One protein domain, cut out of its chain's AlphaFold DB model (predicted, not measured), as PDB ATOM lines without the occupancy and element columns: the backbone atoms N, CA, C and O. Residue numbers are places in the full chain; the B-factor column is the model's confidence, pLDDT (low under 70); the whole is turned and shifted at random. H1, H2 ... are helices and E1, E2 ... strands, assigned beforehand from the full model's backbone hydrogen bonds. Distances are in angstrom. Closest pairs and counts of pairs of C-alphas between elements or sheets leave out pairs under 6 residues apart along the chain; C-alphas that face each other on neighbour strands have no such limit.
ATOM      1  N   ARG A   4     -62.344 -96.112 -36.684       80.00
ATOM      2  CA  ARG A   4     -62.398 -94.974 -37.605       80.00
ATOM      3  C   ARG A   4     -63.787 -94.887 -38.224       80.00
ATOM      4  O   ARG A   4     -64.341 -95.914 -38.612       80.00
ATOM      5  N   ALA A   5     -64.329 -93.677 -38.358       80.69
ATOM      6  CA  ALA A   5     -65.576 -93.438 -39.075       80.69
ATOM      7  C   ALA A   5     -65.433 -92.314 -40.115       80.69
ATOM      8  O   ALA A   5     -64.616 -91.407 -39.985       80.69
ATOM      9  N   VAL A   6     -66.209 -92.387 -41.192       79.56
ATOM     10  CA  VAL A   6     -66.207 -91.394 -42.280       79.56
ATOM     11  C   VAL A   6     -67.616 -91.238 -42.839       79.56
ATOM     12  O   VAL A   6     -68.413 -92.177 -42.797       79.56
ATOM     13  N   ILE A   7     -67.934 -90.064 -43.384       76.00
ATOM     14  CA  ILE A   7     -69.188 -89.844 -44.114       76.00
ATOM     15  C   ILE A   7     -68.883 -89.841 -45.602       76.00
ATOM     16  O   ILE A   7     -68.153 -88.986 -46.087       76.00
ATOM     17  N   SER A   8     -69.460 -90.789 -46.335       74.44
ATOM     18  CA  SER A   8     -69.245 -90.911 -47.773       74.44
ATOM     19  C   SER A   8     -70.424 -91.596 -48.450       74.44
ATOM     20  O   SER A   8     -70.855 -92.674 -48.040       74.44
ATOM     21  N   ASP A   9     -70.929 -91.013 -49.535       76.69
ATOM     22  CA  ASP A   9     -72.012 -91.618 -50.321       76.69
ATOM     23  C   ASP A   9     -71.573 -92.909 -51.026       76.69
ATOM     24  O   ASP A   9     -72.355 -93.852 -51.168       76.69
ATOM     25  N   ALA A  10     -70.294 -92.982 -51.400       78.69
ATOM     26  CA  ALA A  10     -69.655 -94.172 -51.946       78.69
ATOM     27  C   ALA A  10     -68.870 -94.932 -50.868       78.69
ATOM     28  O   ALA A  10     -68.609 -94.409 -49.785       78.69
ATOM     29  N   HIS A  11     -68.464 -96.164 -51.176       78.62
ATOM     30  CA  HIS A  11     -67.512 -96.887 -50.337       78.62
ATOM     31  C   HIS A  11     -66.238 -96.044 -50.151       78.62
ATOM     32  O   HIS A  11     -65.677 -95.606 -51.162       78.62
ATOM     33  N   PRO A  12     -65.780 -95.799 -48.909       76.50
ATOM     34  CA  PRO A  12     -64.657 -94.918 -48.655       76.50
ATOM     35  C   PRO A  12     -63.404 -95.408 -49.362       76.50
ATOM     36  O   PRO A  12     -63.079 -96.602 -49.352       76.50
ATOM     37  N   GLN A  13     -62.705 -94.460 -49.970       69.56
ATOM     38  CA  GLN A  13     -61.317 -94.635 -50.367       69.56
ATOM     39  C   GLN A  13     -60.413 -94.140 -49.224       69.56
ATOM     40  O   GLN A  13     -60.899 -93.404 -48.358       69.56
ATOM     41  N   PRO A  14     -59.129 -94.541 -49.187       58.44
ATOM     42  CA  PRO A  14     -58.224 -94.254 -48.068       58.44
ATOM     43  C   PRO A  14     -58.145 -92.774 -47.637       58.44
ATOM     44  O   PRO A  14     -57.883 -92.517 -46.463       58.44
ATOM     45  N   ASP A  15     -58.455 -91.841 -48.548       57.28
ATOM     46  CA  ASP A  15     -58.245 -90.391 -48.406       57.28
ATOM     47  C   ASP A  15     -59.552 -89.558 -48.294       57.28
ATOM     48  O   ASP A  15     -59.605 -88.416 -48.748       57.28
ATOM     49  N   SER A  16     -60.648 -90.118 -47.762       52.97
ATOM     50  CA  SER A  16     -61.953 -89.419 -47.644       52.97
ATOM     51  C   SER A  16     -62.153 -88.700 -46.295       52.97
ATOM     52  O   SER A  16     -61.608 -89.144 -45.292       52.97
ATOM     53  N   GLU A  17     -62.924 -87.592 -46.278       50.81
ATOM     54  CA  GLU A  17     -63.168 -86.729 -45.096       50.81
ATOM     55  C   GLU A  17     -63.674 -87.500 -43.859       50.81
ATOM     56  O   GLU A  17     -64.559 -88.358 -43.935       50.81
ATOM     57  N   GLU A  18     -63.113 -87.161 -42.694       52.62
ATOM     58  CA  GLU A  18     -63.044 -88.056 -41.535       52.62
ATOM     59  C   GLU A  18     -63.903 -87.587 -40.355       52.62
ATOM     60  O   GLU A  18     -63.886 -86.416 -39.976       52.62
ATOM     61  N   ILE A  19     -64.631 -88.523 -39.733       53.38
ATOM     62  CA  ILE A  19     -65.294 -88.323 -38.439       53.38
ATOM     63  C   ILE A  19     -64.664 -89.272 -37.428       53.38
ATOM     64  O   ILE A  19     -64.882 -90.480 -37.434       53.38
ATOM     65  N   TRP A  20     -63.872 -88.711 -36.525       53.53
ATOM     66  CA  TRP A  20     -63.106 -89.497 -35.568       53.53
ATOM     67  C   TRP A  20     -63.933 -89.876 -34.342       53.53
ATOM     68  O   TRP A  20     -64.455 -89.010 -33.641       53.53
ATOM     69  N   VAL A  21     -64.001 -91.176 -34.057       48.16
ATOM     70  CA  VAL A  21     -64.504 -91.724 -32.793       48.16
ATOM     71  C   VAL A  21     -63.592 -92.884 -32.412       48.16
ATOM     72  O   VAL A  21     -63.649 -93.932 -33.043       48.16
ATOM     73  N   GLY A  22     -62.734 -92.713 -31.405       40.62
ATOM     74  CA  GLY A  22     -61.796 -93.758 -31.003       40.62
ATOM     75  C   GLY A  22     -61.244 -93.573 -29.593       40.62
ATOM     76  O   GLY A  22     -61.190 -92.460 -29.075       40.62
ATOM     77  N   ALA A  23     -60.823 -94.685 -28.987       42.56
ATOM     78  CA  ALA A  23     -59.987 -94.688 -27.792       42.56
ATOM     79  C   ALA A  23     -58.552 -94.281 -28.175       42.56
ATOM     80  O   ALA A  23     -57.998 -94.789 -29.160       42.56
ATOM     81  N   LEU A  24     -57.974 -93.344 -27.420       40.72
ATOM     82  CA  LEU A  24     -56.587 -92.906 -27.572       40.72
ATOM     83  C   LEU A  24     -55.651 -94.112 -27.396       40.72
ATOM     84  O   LEU A  24     -55.656 -94.761 -26.355       40.72
ATOM     85  N   GLY A  25     -54.859 -94.411 -28.427       38.97
ATOM     86  CA  GLY A  25     -53.631 -95.182 -28.270       38.97
ATOM     87  C   GLY A  25     -52.510 -94.179 -28.057       38.97
ATOM     88  O   GLY A  25     -52.346 -93.288 -28.890       38.97
ATOM     89  N   VAL A  26     -51.814 -94.270 -26.930       41.09
ATOM     90  CA  VAL A  26     -50.693 -93.386 -26.603       41.09
ATOM     91  C   VAL A  26     -49.454 -93.861 -27.359       41.09
ATOM     92  O   VAL A  26     -49.110 -95.042 -27.311       41.09
ATOM     93  N   ASP A  27     -48.797 -92.947 -28.072       36.62
ATOM     94  CA  ASP A  27     -47.424 -93.157 -28.528       36.62
ATOM     95  C   ASP A  27     -46.505 -93.151 -27.299       36.62
ATOM     96  O   ASP A  27     -46.407 -92.142 -26.599       36.62
ATOM     97  N   GLY A  28     -45.809 -94.264 -27.061       40.16
ATOM     98  CA  GLY A  28     -44.859 -94.424 -25.958       40.16
ATOM     99  C   GLY A  28     -45.298 -95.503 -24.968       40.16
ATOM    100  O   GLY A  28     -46.290 -95.346 -24.274       40.16
ATOM    101  N   ASP A  29     -44.530 -96.587 -24.969       53.53
ATOM    102  CA  ASP A  29     -44.690 -97.884 -24.296       53.53
ATOM    103  C   ASP A  29     -45.204 -97.906 -22.834       53.53
ATOM    104  O   ASP A  29     -44.999 -96.966 -22.067       53.53
ATOM    105  N   ASP A  30     -45.759 -99.074 -22.474       37.44
ATOM    106  CA  ASP A  30     -46.165 -99.584 -21.142       37.44
ATOM    107  C   ASP A  30     -47.592 -99.313 -20.604       37.44
ATOM    108  O   ASP A  30     -47.823 -99.288 -19.393       37.44
ATOM    109  N   GLY A  31     -48.604 -99.246 -21.477       39.34
ATOM    110  CA  GLY A  31     -50.019 -99.281 -21.066       39.34
ATOM    111  C   GLY A  31     -50.897-100.071 -22.038       39.34
ATOM    112  O   GLY A  31     -51.121 -99.642 -23.166       39.34
ATOM    113  N   VAL A  32     -51.402-101.233 -21.615       50.47
ATOM    114  CA  VAL A  32     -52.277-102.121 -22.404       50.47
ATOM    115  C   VAL A  32     -53.658-101.475 -22.587       50.47
ATOM    116  O   VAL A  32     -54.614-101.802 -21.886       50.47
ATOM    117  N   GLY A  33     -53.748-100.536 -23.527       57.91
ATOM    118  CA  GLY A  33     -55.005 -99.932 -23.958       57.91
ATOM    119  C   GLY A  33     -55.880-100.899 -24.762       57.91
ATOM    120  O   GLY A  33     -55.486-102.021 -25.097       57.91
ATOM    121  N   LEU A  34     -57.085-100.443 -25.109       71.00
ATOM    122  CA  LEU A  34     -58.048-101.215 -25.890       71.00
ATOM    123  C   LEU A  34     -57.545-101.412 -27.331       71.00
ATOM    124  O   LEU A  34     -57.737-100.564 -28.205       71.00
ATOM    125  N   THR A  35     -56.848-102.520 -27.580       76.38
ATOM    126  CA  THR A  35     -56.337-102.834 -28.920       76.38
ATOM    127  C   THR A  35     -57.466-103.270 -29.847       76.38
ATOM    128  O   THR A  35     -58.450-103.869 -29.419       76.38
ATOM    129  N   THR A  36     -57.296-103.054 -31.147       79.50
ATOM    130  CA  THR A  36     -58.238-103.545 -32.158       79.50
ATOM    131  C   THR A  36     -58.426-105.057 -32.096       79.50
ATOM    132  O   THR A  36     -59.552-105.535 -32.167       79.50
ATOM    133  N   ALA A  37     -57.351-105.815 -31.865       78.75
ATOM    134  CA  ALA A  37     -57.439-107.259 -31.660       78.75
ATOM    135  C   ALA A  37     -58.312-107.622 -30.444       78.75
ATOM    136  O   ALA A  37     -59.097-108.566 -30.507       78.75
ATOM    137  N   ALA A  38     -58.205-106.850 -29.357       80.25
ATOM    138  CA  ALA A  38     -59.017-107.035 -28.160       80.25
ATOM    139  C   ALA A  38     -60.483-106.625 -28.356       80.25
ATOM    140  O   ALA A  38     -61.334-107.161 -27.669       80.25
ATOM    141  N   ILE A  39     -60.797-105.710 -29.277       84.06
ATOM    142  CA  ILE A  39     -62.188-105.396 -29.639       84.06
ATOM    143  C   ILE A  39     -62.770-106.500 -30.523       84.06
ATOM    144  O   ILE A  39     -63.867-106.992 -30.265       84.06
ATOM    145  N   LEU A  40     -62.030-106.910 -31.555       86.19
ATOM    146  CA  LEU A  40     -62.492-107.891 -32.538       86.19
ATOM    147  C   LEU A  40     -62.697-109.292 -31.951       86.19
ATOM    148  O   LEU A  40     -63.480-110.061 -32.501       86.19
ATOM    149  N   SER A  41     -62.079-109.616 -30.810       85.00
ATOM    150  CA  SER A  41     -62.388-110.854 -30.084       85.00
ATOM    151  C   SER A  41     -63.836-110.918 -29.573       85.00
ATOM    152  O   SER A  41     -64.345-112.020 -29.389       85.00
ATOM    153  N   PHE A  42     -64.508-109.773 -29.388       85.94
ATOM    154  CA  PHE A  42     -65.922-109.695 -28.990       85.94
ATOM    155  C   PHE A  42     -66.872-109.563 -30.182       85.94
ATOM    156  O   PHE A  42     -68.025-109.969 -30.093       85.94
ATOM    157  N   VAL A  43     -66.408-109.006 -31.305       86.19
ATOM    158  CA  VAL A  43     -67.189-108.844 -32.545       86.19
ATOM    159  C   VAL A  43     -66.552-109.639 -33.696       86.19
ATOM    160  O   VAL A  43     -66.096-109.049 -34.675       86.19
ATOM    161  N   PRO A  44     -66.532-110.986 -33.630       81.31
ATOM    162  CA  PRO A  44     -65.750-111.830 -34.545       81.31
ATOM    163  C   PRO A  44     -66.226-111.802 -36.006       81.31
ATOM    164  O   PRO A  44     -65.542-112.306 -36.888       81.31
ATOM    165  N   ASN A  45     -67.398-111.224 -36.278       87.62
ATOM    166  CA  ASN A  45     -67.932-111.041 -37.629       87.62
ATOM    167  C   ASN A  45     -67.362-109.796 -38.336       87.62
ATOM    168  O   ASN A  45     -67.844-109.414 -39.405       87.62
ATOM    169  N   MET A  46     -66.395-109.123 -37.714       89.62
ATOM    170  CA  MET A  46     -65.768-107.915 -38.225       89.62
ATOM    171  C   MET A  46     -64.253-108.094 -38.327       89.62
ATOM    172  O   MET A  46     -63.633-108.761 -37.505       89.62
ATOM    173  N   ASP A  47     -63.662-107.451 -39.328       89.88
ATOM    174  CA  ASP A  47     -62.255-107.572 -39.675       89.88
ATOM    175  C   ASP A  47     -61.557-106.212 -39.614       89.88
ATOM    176  O   ASP A  47     -62.132-105.160 -39.923       89.88
ATOM    177  N   VAL A  48     -60.267-106.248 -39.279       88.06
ATOM    178  CA  VAL A  48     -59.376-105.089 -39.413       88.06
ATOM    179  C   VAL A  48     -59.328-104.663 -40.877       88.06
ATOM    180  O   VAL A  48     -59.201-105.495 -41.773       88.06
ATOM    181  N   GLY A  49     -59.377-103.357 -41.141       85.06
ATOM    182  CA  GLY A  49     -59.207-102.836 -42.498       85.06
ATOM    183  C   GLY A  49     -60.476-102.798 -43.353       85.06
ATOM    184  O   GLY A  49     -60.484-102.108 -44.375       85.06
ATOM    185  N   THR A  50     -61.549-103.473 -42.937       90.25
ATOM    186  CA  THR A  50     -62.809-103.546 -43.689       90.25
ATOM    187  C   THR A  50     -63.749-102.407 -43.302       90.25
ATOM    188  O   THR A  50     -63.886-102.068 -42.126       90.25
ATOM    189  N   TRP A  51     -64.397-101.799 -44.301       89.25
ATOM    190  CA  TRP A  51     -65.426-100.782 -44.089       89.25
ATOM    191  C   TRP A  51     -66.809-101.418 -43.968       89.25
ATOM    192  O   TRP A  51     -67.244-102.158 -44.844       89.25
ATOM    193  N   TYR A  52     -67.520-101.043 -42.911       91.62
ATOM    194  CA  TYR A  52     -68.880-101.463 -42.601       91.62
ATOM    195  C   TYR A  52     -69.800-100.248 -42.576       91.62
ATOM    196  O   TYR A  52     -69.404 -99.160 -42.152       91.62
ATOM    197  N   ARG A  53     -71.054-100.408 -42.996       91.81
ATOM    198  CA  ARG A  53     -72.080 -99.385 -42.762       91.81
ATOM    199  C   ARG A  53     -72.371 -99.280 -41.266       91.81
ATOM    200  O   ARG A  53     -72.332-100.282 -40.555       91.81
ATOM    201  N   LEU A  54     -72.770 -98.097 -40.794       90.19
ATOM    202  CA  LEU A  54     -73.181 -97.906 -39.392       90.19
ATOM    203  C   LEU A  54     -74.251 -98.919 -38.941       90.19
ATOM    204  O   LEU A  54     -74.174 -99.429 -37.829       90.19
ATOM    205  N   ALA A  55     -75.212 -99.256 -39.807       91.62
ATOM    206  CA  ALA A  55     -76.235-100.257 -39.499       91.62
ATOM    207  C   ALA A  55     -75.655-101.672 -39.320       91.62
ATOM    208  O   ALA A  55     -76.089-102.405 -38.435       91.62
ATOM    209  N   GLU A  56     -74.661-102.048 -40.130       93.06
ATOM    210  CA  GLU A  56     -73.973-103.340 -40.026       93.06
ATOM    211  C   GLU A  56     -73.124-103.393 -38.757       93.06
ATOM    212  O   GLU A  56     -73.174-104.375 -38.021       93.06
ATOM    213  N   PHE A  57     -72.390-102.320 -38.453       91.94
ATOM    214  CA  PHE A  57     -71.647-102.196 -37.200       91.94
ATOM    215  C   PHE A  57     -72.574-102.318 -35.984       91.94
ATOM    216  O   PHE A  57     -72.334-103.146 -35.109       91.94
ATOM    217  N   ALA A  58     -73.676-101.562 -35.958       92.38
ATOM    218  CA  ALA A  58     -74.645-101.605 -34.866       92.38
ATOM    219  C   ALA A  58     -75.272-102.998 -34.694       92.38
ATOM    220  O   ALA A  58     -75.422-103.463 -33.566       92.38
ATOM    221  N   ALA A  59     -75.594-103.686 -35.796       93.75
ATOM    222  CA  ALA A  59     -76.116-105.049 -35.751       93.75
ATOM    223  C   ALA A  59     -75.099-106.040 -35.160       93.75
ATOM    224  O   ALA A  59     -75.464-106.854 -34.313       93.75
ATOM    225  N   ASN A  60     -73.823-105.940 -35.549       92.31
ATOM    226  CA  ASN A  60     -72.760-106.782 -34.998       92.31
ATOM    227  C   ASN A  60     -72.559-106.530 -33.498       92.31
ATOM    228  O   ASN A  60     -72.553-107.482 -32.721       92.31
ATOM    229  N   VAL A  61     -72.493-105.267 -33.067       90.94
ATOM    230  CA  VAL A  61     -72.364-104.895 -31.644       90.94
ATOM    231  C   VAL A  61     -73.559-105.377 -30.813       90.94
ATOM    232  O   VAL A  61     -73.381-105.840 -29.686       90.94
ATOM    233  N   ALA A  62     -74.776-105.295 -31.357       90.88
ATOM    234  CA  ALA A  62     -75.988-105.760 -30.686       90.88
ATOM    235  C   ALA A  62     -76.090-107.292 -30.598       90.88
ATOM    236  O   ALA A  62     -76.831-107.799 -29.761       90.88
ATOM    237  N   SER A  63     -75.373-108.025 -31.457       90.69
ATOM    238  CA  SER A  63     -75.374-109.494 -31.465       90.69
ATOM    239  C   SER A  63     -74.444-110.126 -30.427       90.69
ATOM    240  O   SER A  63     -74.525-111.331 -30.199       90.69
ATOM    241  N   VAL A  64     -73.570-109.329 -29.806       88.62
ATOM    242  CA  VAL A  64     -72.645-109.799 -28.771       88.62
ATOM    243  C   VAL A  64     -73.406-110.048 -27.472       88.62
ATOM    244  O   VAL A  64     -74.123-109.172 -26.983       88.62
ATOM    245  N   ASP A  65     -73.220-111.232 -26.893       85.94
ATOM    246  CA  ASP A  65     -73.717-111.553 -25.557       85.94
ATOM    247  C   ASP A  65     -72.791-110.949 -24.494       85.94
ATOM    248  O   ASP A  65     -71.781-111.525 -24.095       85.94
ATOM    249  N   TRP A  66     -73.132-109.738 -24.056       84.25
ATOM    250  CA  TRP A  66     -72.374-109.012 -23.037       84.25
ATOM    251  C   TRP A  66     -72.619-109.516 -21.608       84.25
ATOM    252  O   TRP A  66     -71.894-109.104 -20.702       84.25
ATOM    253  N   TRP A  75     -58.614-108.154 -18.041       77.62
ATOM    254  CA  TRP A  75     -58.604-106.781 -17.544       77.62
ATOM    255  C   TRP A  75     -57.790-105.900 -18.493       77.62
ATOM    256  O   TRP A  75     -56.901-106.391 -19.189       77.62
ATOM    257  N   THR A  76     -58.113-104.614 -18.525       76.50
ATOM    258  CA  THR A  76     -57.393-103.575 -19.269       76.50
ATOM    259  C   THR A  76     -57.357-102.310 -18.421       76.50
ATOM    260  O   THR A  76     -58.220-102.109 -17.560       76.50
ATOM    261  N   SER A  77     -56.371-101.456 -18.665       71.25
ATOM    262  CA  SER A  77     -56.262-100.167 -18.002       71.25
ATOM    263  C   SER A  77     -56.889 -99.070 -18.863       71.25
ATOM    264  O   SER A  77     -56.666 -98.986 -20.072       71.25
ATOM    265  N   LEU A  78     -57.690 -98.210 -18.236       67.81
ATOM    266  CA  LEU A  78     -58.105 -96.941 -18.825       67.81
ATOM    267  C   LEU A  78     -57.299 -95.819 -18.187       67.81
ATOM    268  O   LEU A  78     -57.241 -95.695 -16.962       67.81
ATOM    269  N   GLU A  79     -56.702 -94.998 -19.041       68.00
ATOM    270  CA  GLU A  79     -56.002 -93.789 -18.640       68.00
ATOM    271  C   GLU A  79     -56.934 -92.583 -18.778       68.00
ATOM    272  O   GLU A  79     -57.510 -92.335 -19.840       68.00
ATOM    273  N   ILE A  80     -57.090 -91.838 -17.686       68.19
ATOM    274  CA  ILE A  80     -57.824 -90.578 -17.648       68.19
ATOM    275  C   ILE A  80     -56.813 -89.475 -17.365       68.19
ATOM    276  O   ILE A  80     -56.249 -89.401 -16.272       68.19
ATOM    277  N   THR A  81     -56.615 -88.607 -18.352       68.06
ATOM    278  CA  THR A  81     -55.657 -87.504 -18.273       68.06
ATOM    279  C   THR A  81     -56.397 -86.187 -18.097       68.06
ATOM    280  O   THR A  81     -57.121 -85.736 -18.986       68.06
ATOM    281  N   GLU A  82     -56.206 -85.550 -16.945       63.59
ATOM    282  CA  GLU A  82     -56.669 -84.197 -16.665       63.59
ATOM    283  C   GLU A  82     -55.548 -83.207 -16.987       63.59
ATOM    284  O   GLU A  82     -54.504 -83.194 -16.341       63.59
ATOM    285  N   SER A  83     -55.768 -82.349 -17.981       66.94
ATOM    286  CA  SER A  83     -54.849 -81.254 -18.304       66.94
ATOM    287  C   SER A  83     -55.360 -79.936 -17.726       66.94
ATOM    288  O   SER A  83     -56.456 -79.493 -18.069       66.94
ATOM    289  N   SER A  84     -54.551 -79.281 -16.892       78.25
ATOM    290  CA  SER A  84     -54.849 -77.977 -16.289       78.25
ATOM    291  C   SER A  84     -53.693 -76.985 -16.479       78.25
ATOM    292  O   SER A  84     -52.590 -77.352 -16.887       78.25
ATOM    293  N   ALA A  85     -53.926 -75.709 -16.154       69.00
ATOM    294  CA  ALA A  85     -52.887 -74.675 -16.191       69.00
ATOM    295  C   ALA A  85     -51.737 -74.928 -15.190       69.00
ATOM    296  O   ALA A  85     -50.655 -74.368 -15.352       69.00
ATOM    297  N   GLU A  86     -51.968 -75.762 -14.173       77.25
ATOM    298  CA  GLU A  86     -50.995 -76.107 -13.128       77.25
ATOM    299  C   GLU A  86     -50.189 -77.373 -13.469       77.25
ATOM    300  O   GLU A  86     -49.182 -77.658 -12.822       77.25
ATOM    301  N   GLY A  87     -50.598 -78.113 -14.504       63.91
ATOM    302  CA  GLY A  87     -49.963 -79.353 -14.938       63.91
ATOM    303  C   GLY A  87     -50.965 -80.391 -15.440       63.91
ATOM    304  O   GLY A  87     -52.172 -80.145 -15.496       63.91
ATOM    305  N   SER A  88     -50.442 -81.561 -15.809       73.81
ATOM    306  CA  SER A  88     -51.233 -82.732 -16.194       73.81
ATOM    307  C   SER A  88     -51.245 -83.753 -15.057       73.81
ATOM    308  O   SER A  88     -50.188 -84.064 -14.504       73.81
ATOM    309  N   ALA A  89     -52.426 -84.261 -14.711       70.69
ATOM    310  CA  ALA A  89     -52.616 -85.369 -13.786       70.69
ATOM    311  C   ALA A  89     -53.152 -86.581 -14.551       70.69
ATOM    312  O   ALA A  89     -54.044 -86.455 -15.387       70.69
ATOM    313  N   VAL A  90     -52.609 -87.759 -14.251       72.38
ATOM    314  CA  VAL A  90     -53.000 -89.017 -14.893       72.38
ATOM    315  C   VAL A  90     -53.542 -89.962 -13.830       72.38
ATOM    316  O   VAL A  90     -52.885 -90.211 -12.818       72.38
ATOM    317  N   VAL A  91     -54.747 -90.479 -14.059       71.62
ATOM    318  CA  VAL A  91     -55.374 -91.513 -13.235       71.62
ATOM    319  C   VAL A  91     -55.549 -92.761 -14.086       71.62
ATOM    320  O   VAL A  91     -56.219 -92.728 -15.116       71.62
ATOM    321  N   THR A  92     -54.976 -93.872 -13.630       74.56
ATOM    322  CA  THR A  92     -55.149 -95.184 -14.257       74.56
ATOM    323  C   THR A  92     -56.141 -96.004 -13.446       74.56
ATOM    324  O   THR A  92     -55.984 -96.155 -12.232       74.56
ATOM    325  N   ILE A  93     -57.162 -96.541 -14.112       78.38
ATOM    326  CA  ILE A  93     -58.136 -97.453 -13.510       78.38
ATOM    327  C   ILE A  93     -58.120 -98.798 -14.232       78.38
ATOM    328  O   ILE A  93     -58.053 -98.854 -15.457       78.38
ATOM    329  N   GLU A  94     -58.216 -99.882 -13.468       77.88
ATOM    330  CA  GLU A  94     -58.380-101.229 -14.011       77.88
ATOM    331  C   GLU A  94     -59.864-101.500 -14.253       77.88
ATOM    332  O   GLU A  94     -60.689-101.386 -13.341       77.88
ATOM    333  N   VAL A  95     -60.204-101.885 -15.478       79.94
ATOM    334  CA  VAL A  95     -61.570-102.224 -15.876       79.94
ATOM    335  C   VAL A  95     -61.608-103.582 -16.562       79.94
ATOM    336  O   VAL A  95     -60.616-104.066 -17.113       79.94
ATOM    337  N   LYS A  96     -62.774-104.229 -16.535       84.19
ATOM    338  CA  LYS A  96     -62.986-105.442 -17.319       84.19
ATOM    339  C   LYS A  96     -62.932-105.103 -18.799       84.19
ATOM    340  O   LYS A  96     -63.563-104.146 -19.244       84.19
ATOM    341  N   LEU A  97     -62.211-105.921 -19.565       81.75
ATOM    342  CA  LEU A  97     -62.058-105.712 -21.000       81.75
ATOM    343  C   LEU A  97     -63.421-105.693 -21.704       81.75
ATOM    344  O   LEU A  97     -63.671-104.803 -22.509       81.75
ATOM    345  N   ALA A  98     -64.319-106.613 -21.340       84.81
ATOM    346  CA  ALA A  98     -65.674-106.667 -21.884       84.81
ATOM    347  C   ALA A  98     -66.444-105.351 -21.675       84.81
ATOM    348  O   ALA A  98     -67.027-104.829 -22.623       84.81
ATOM    349  N   ASP A  99     -66.389-104.771 -20.472       84.81
ATOM    350  CA  ASP A  99     -67.071-103.509 -20.158       84.81
ATOM    351  C   ASP A  99     -66.491-102.339 -20.958       84.81
ATOM    352  O   ASP A  99     -67.233-101.494 -21.468       84.81
ATOM    353  N   ALA A 100     -65.166-102.302 -21.111       83.00
ATOM    354  CA  ALA A 100     -64.482-101.265 -21.870       83.00
ATOM    355  C   ALA A 100     -64.797-101.350 -23.376       83.00
ATOM    356  O   ALA A 100     -65.128-100.335 -23.993       83.00
ATOM    357  N   VAL A 101     -64.781-102.558 -23.958       86.19
ATOM    358  CA  VAL A 101     -65.161-102.792 -25.363       86.19
ATOM    359  C   VAL A 101     -66.635-102.467 -25.591       86.19
ATOM    360  O   VAL A 101     -66.960-101.742 -26.532       86.19
ATOM    361  N   LYS A 102     -67.526-102.937 -24.710       89.31
ATOM    362  CA  LYS A 102     -68.962-102.641 -24.765       89.31
ATOM    363  C   LYS A 102     -69.211-101.141 -24.773       89.31
ATOM    364  O   LYS A 102     -69.890-100.637 -25.664       89.31
ATOM    365  N   THR A 103     -68.623-100.434 -23.810       87.56
ATOM    366  CA  THR A 103     -68.787 -98.985 -23.658       87.56
ATOM    367  C   THR A 103     -68.299 -98.249 -24.899       87.56
ATOM    368  O   THR A 103     -69.020 -97.394 -25.411       87.56
ATOM    369  N   LEU A 104     -67.124 -98.605 -25.431       85.75
ATOM    370  CA  LEU A 104     -66.587 -97.996 -26.648       85.75
ATOM    371  C   LEU A 104     -67.524 -98.207 -27.845       85.75
ATOM    372  O   LEU A 104     -67.906 -97.240 -28.503       85.75
ATOM    373  N   CYS A 105     -67.907 -99.455 -28.120       88.69
ATOM    374  CA  CYS A 105     -68.738 -99.797 -29.272       88.69
ATOM    375  C   CYS A 105     -70.133 -99.168 -29.178       88.69
ATOM    376  O   CYS A 105     -70.616 -98.602 -30.156       88.69
ATOM    377  N   GLN A 106     -70.769 -99.216 -28.005       90.50
ATOM    378  CA  GLN A 106     -72.095 -98.631 -27.797       90.50
ATOM    379  C   GLN A 106     -72.064 -97.104 -27.885       90.50
ATOM    380  O   GLN A 106     -72.900 -96.532 -28.582       90.50
ATOM    381  N   SER A 107     -71.067 -96.452 -27.278       87.50
ATOM    382  CA  SER A 107     -70.899 -94.996 -27.387       87.50
ATOM    383  C   SER A 107     -70.637 -94.582 -28.835       87.50
ATOM    384  O   SER A 107     -71.196 -93.596 -29.311       87.50
ATOM    385  N   ALA A 108     -69.839 -95.357 -29.579       85.75
ATOM    386  CA  ALA A 108     -69.614 -95.111 -30.997       85.75
ATOM    387  C   ALA A 108     -70.914 -95.226 -31.806       85.75
ATOM    388  O   ALA A 108     -71.208 -94.334 -32.599       85.75
ATOM    389  N   VAL A 109     -71.724 -96.266 -31.580       89.50
ATOM    390  CA  VAL A 109     -73.042 -96.398 -32.223       89.50
ATOM    391  C   VAL A 109     -73.939 -95.213 -31.874       89.50
ATOM    392  O   VAL A 109     -74.521 -94.618 -32.780       89.50
ATOM    393  N   GLU A 110     -74.052 -94.845 -30.598       89.31
ATOM    394  CA  GLU A 110     -74.913 -93.752 -30.139       89.31
ATOM    395  C   GLU A 110     -74.510 -92.414 -30.772       89.31
ATOM    396  O   GLU A 110     -75.329 -91.753 -31.416       89.31
ATOM    397  N   HIS A 111     -73.230 -92.045 -30.674       84.31
ATOM    398  CA  HIS A 111     -72.727 -90.789 -31.222       84.31
ATOM    399  C   HIS A 111     -72.807 -90.744 -32.749       84.31
ATOM    400  O   HIS A 111     -73.196 -89.721 -33.314       84.31
ATOM    401  N   LEU A 112     -72.495 -91.845 -33.439       83.38
ATOM    402  CA  LEU A 112     -72.567 -91.895 -34.901       83.38
ATOM    403  C   LEU A 112     -74.012 -91.938 -35.414       83.38
ATOM    404  O   LEU A 112     -74.291 -91.432 -36.502       83.38
ATOM    405  N   SER A 113     -74.953 -92.456 -34.621       85.38
ATOM    406  CA  SER A 113     -76.383 -92.457 -34.957       85.38
ATOM    407  C   SER A 113     -76.976 -91.052 -35.034       85.38
ATOM    408  O   SER A 113     -77.925 -90.842 -35.795       85.38
ATOM    409  N   ALA A 114     -76.389 -90.059 -34.358       81.19
ATOM    410  CA  ALA A 114     -76.747 -88.652 -34.559       81.19
ATOM    411  C   ALA A 114     -76.519 -88.188 -36.016       81.19
ATOM    412  O   ALA A 114     -77.194 -87.277 -36.497       81.19
ATOM    413  N   PHE A 115     -75.621 -88.855 -36.749       77.62
ATOM    414  CA  PHE A 115     -75.335 -88.614 -38.164       77.62
ATOM    415  C   PHE A 115     -76.011 -89.627 -39.097       77.62
ATOM    416  O   PHE A 115     -75.707 -89.632 -40.283       77.62
ATOM    417  N   SER A 116     -76.948 -90.450 -38.608       68.50
ATOM    418  CA  SER A 116     -77.625 -91.519 -39.375       68.50
ATOM    419  C   SER A 116     -78.339 -91.063 -40.653       68.50
ATOM    420  O   SER A 116     -78.556 -91.864 -41.557       68.50
ATOM    421  N   SER A 117     -78.672 -89.774 -40.767       71.88
ATOM    422  CA  SER A 117     -79.173 -89.166 -42.013       71.88
ATOM    423  C   SER A 117     -78.117 -89.077 -43.125       71.88
ATOM    424  O   SER A 117     -78.437 -88.713 -44.255       71.88
ATOM    425  N   ARG A 118     -76.860 -89.391 -42.809       72.81
ATOM    426  CA  ARG A 118     -75.702 -89.369 -43.695       72.81
ATOM    427  C   ARG A 118     -75.118 -90.776 -43.818       72.81
ATOM    428  O   ARG A 118     -75.247 -91.612 -42.925       72.81
ATOM    429  N   ASN A 119     -74.446 -91.033 -44.933       81.31
ATOM    430  CA  ASN A 119     -73.838 -92.324 -45.229       81.31
ATOM    431  C   ASN A 119     -72.553 -92.546 -44.407       81.31
ATOM    432  O   ASN A 119     -71.450 -92.308 -44.894       81.31
ATOM    433  N   VAL A 120     -72.700 -92.986 -43.154       83.81
ATOM    434  CA  VAL A 120     -71.578 -93.273 -42.244       83.81
ATOM    435  C   VAL A 120     -70.995 -94.663 -42.512       83.81
ATOM    436  O   VAL A 120     -71.722 -95.663 -42.559       83.81
ATOM    437  N   TRP A 121     -69.673 -94.718 -42.636       85.25
ATOM    438  CA  TRP A 121     -68.875 -95.935 -42.731       85.25
ATOM    439  C   TRP A 121     -67.918 -96.032 -41.554       85.25
ATOM    440  O   TRP A 121     -67.414 -95.013 -41.093       85.25
ATOM    441  N   ILE A 122     -67.668 -97.250 -41.087       87.12
ATOM    442  CA  ILE A 122     -66.878 -97.556 -39.894       87.12
ATOM    443  C   ILE A 122     -65.864 -98.641 -40.233       87.12
ATOM    444  O   ILE A 122     -66.185 -99.580 -40.954       87.12
ATOM    445  N   ARG A 123     -64.647 -98.522 -39.713       86.25
ATOM    446  CA  ARG A 123     -63.565 -99.488 -39.898       86.25
ATOM    447  C   ARG A 123     -62.735 -99.589 -38.623       86.25
ATOM    448  O   ARG A 123     -62.550 -98.594 -37.929       86.25
ATOM    449  N   PHE A 124     -62.192-100.771 -38.359       83.50
ATOM    450  CA  PHE A 124     -61.174-100.966 -37.329       83.50
ATOM    451  C   PHE A 124     -59.754-100.824 -37.906       83.50
ATOM    452  O   PHE A 124     -59.506-101.252 -39.042       83.50
ATOM    453  N   GLU A 125     -58.833-100.227 -37.141       75.62
ATOM    454  CA  GLU A 125     -57.423 -99.993 -37.529       75.62
ATOM    455  C   GLU A 125     -56.416-100.632 -36.576       75.62
ATOM    456  O   GLU A 125     -56.641-100.600 -35.349       75.62
TER     457      GLU A 125
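Overview. This is residues 4 to 66 and 75 to 125 of the 125 residues of an uncharacterized protein of Sinorhizobium terangae (UniProt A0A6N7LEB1). The long helix H3 and the long hairpin of E2 and E3 make a V, meeting where E3 ends and H3 begins; the hairpin is an arm whose tip, residues 83 to 88, sticks out. At the other end of H3 is a small two-stranded sheet of E1 and E4, while H2 packs beside H3 and short H1 packs on its first turns. The long unnamed stretch of residues 8 to 35 runs from the small sheet to the hairpin's side of the model and back to H1. The printed part has 114 residues, in the order E1, H1, H2, E2, E3, H3, E4; both sheets, E1 - E4 and E2 - E3, are antiparallel, and the class is mixed, helices and strands. It is compact, with a radius of gyration of the C-alphas of 15.4 A and spans of 45 by 35 by 25 A.

Arrangement. E1, residues 4 to 7, is the antiparallel neighbour of E4, residues 120 to 124, at 162 degrees; N 6 and O 121 are within hydrogen-bond range at 2.9 A. Residues 5 to 6 of E1 also pair antiparallel with residues 18 to 19, and residues 52 to 53 with residues 121 to 122 of E4. H1, residues 36 to 40, only just touches H3, residues 97 to 113, with 3 pairs of C-alphas within 8 A; H3 meets it with residues 97 to 101 alone, and the closest C-alphas, of Ile 39 and Val 101, are 5.8 A apart. H2, residues 54 to 63, touches H3, with the C-alphas of Ala 58 and Val 109 closest at 6.1 A. Their lines stand at a shallow tilt of 33 degrees, only just short of steep, opposite ways. The closest C-alphas of H2 and E4, of Leu 54 and Val 120, are 5.7 A apart. E2, residues 75 to 84, and E3, residues 87 to 96, form an antiparallel hairpin at 160 degrees, with N 76 and O 95 at 2.9 A and N 82 and O 89 at 2.8 A. In H1, H2 and H3 every O i to N i+4 pair is within hydrogen-bond range. H1 and H2 are apart.

Along the chain. E1 begins at C-alpha 4 (-62.398, -94.974, -37.605). H2 is 14.2 A long from first to last C-alpha, E2 29.1 A and E3 29.3 A. H3 runs 24.0 A from C-alpha 97 (-62.058, -105.712, -21.000). E4 is 13.8 A long and ends at C-alpha 124 (-61.174, -100.966, -37.329).

Size, cuts and confidence. The farthest C-alphas, of Ala 10 and Glu 86, are 46.7 A apart. Residues 67 to 74 are not printed, and C-alphas 66 and 75 are 15.0 A apart across this cut. The links E1 to H1 and H1 to H2 are long. The mean pLDDT of the printed part is 75.6; 30 residues are under 70, among them residues 13 to 33 and 78 to 83.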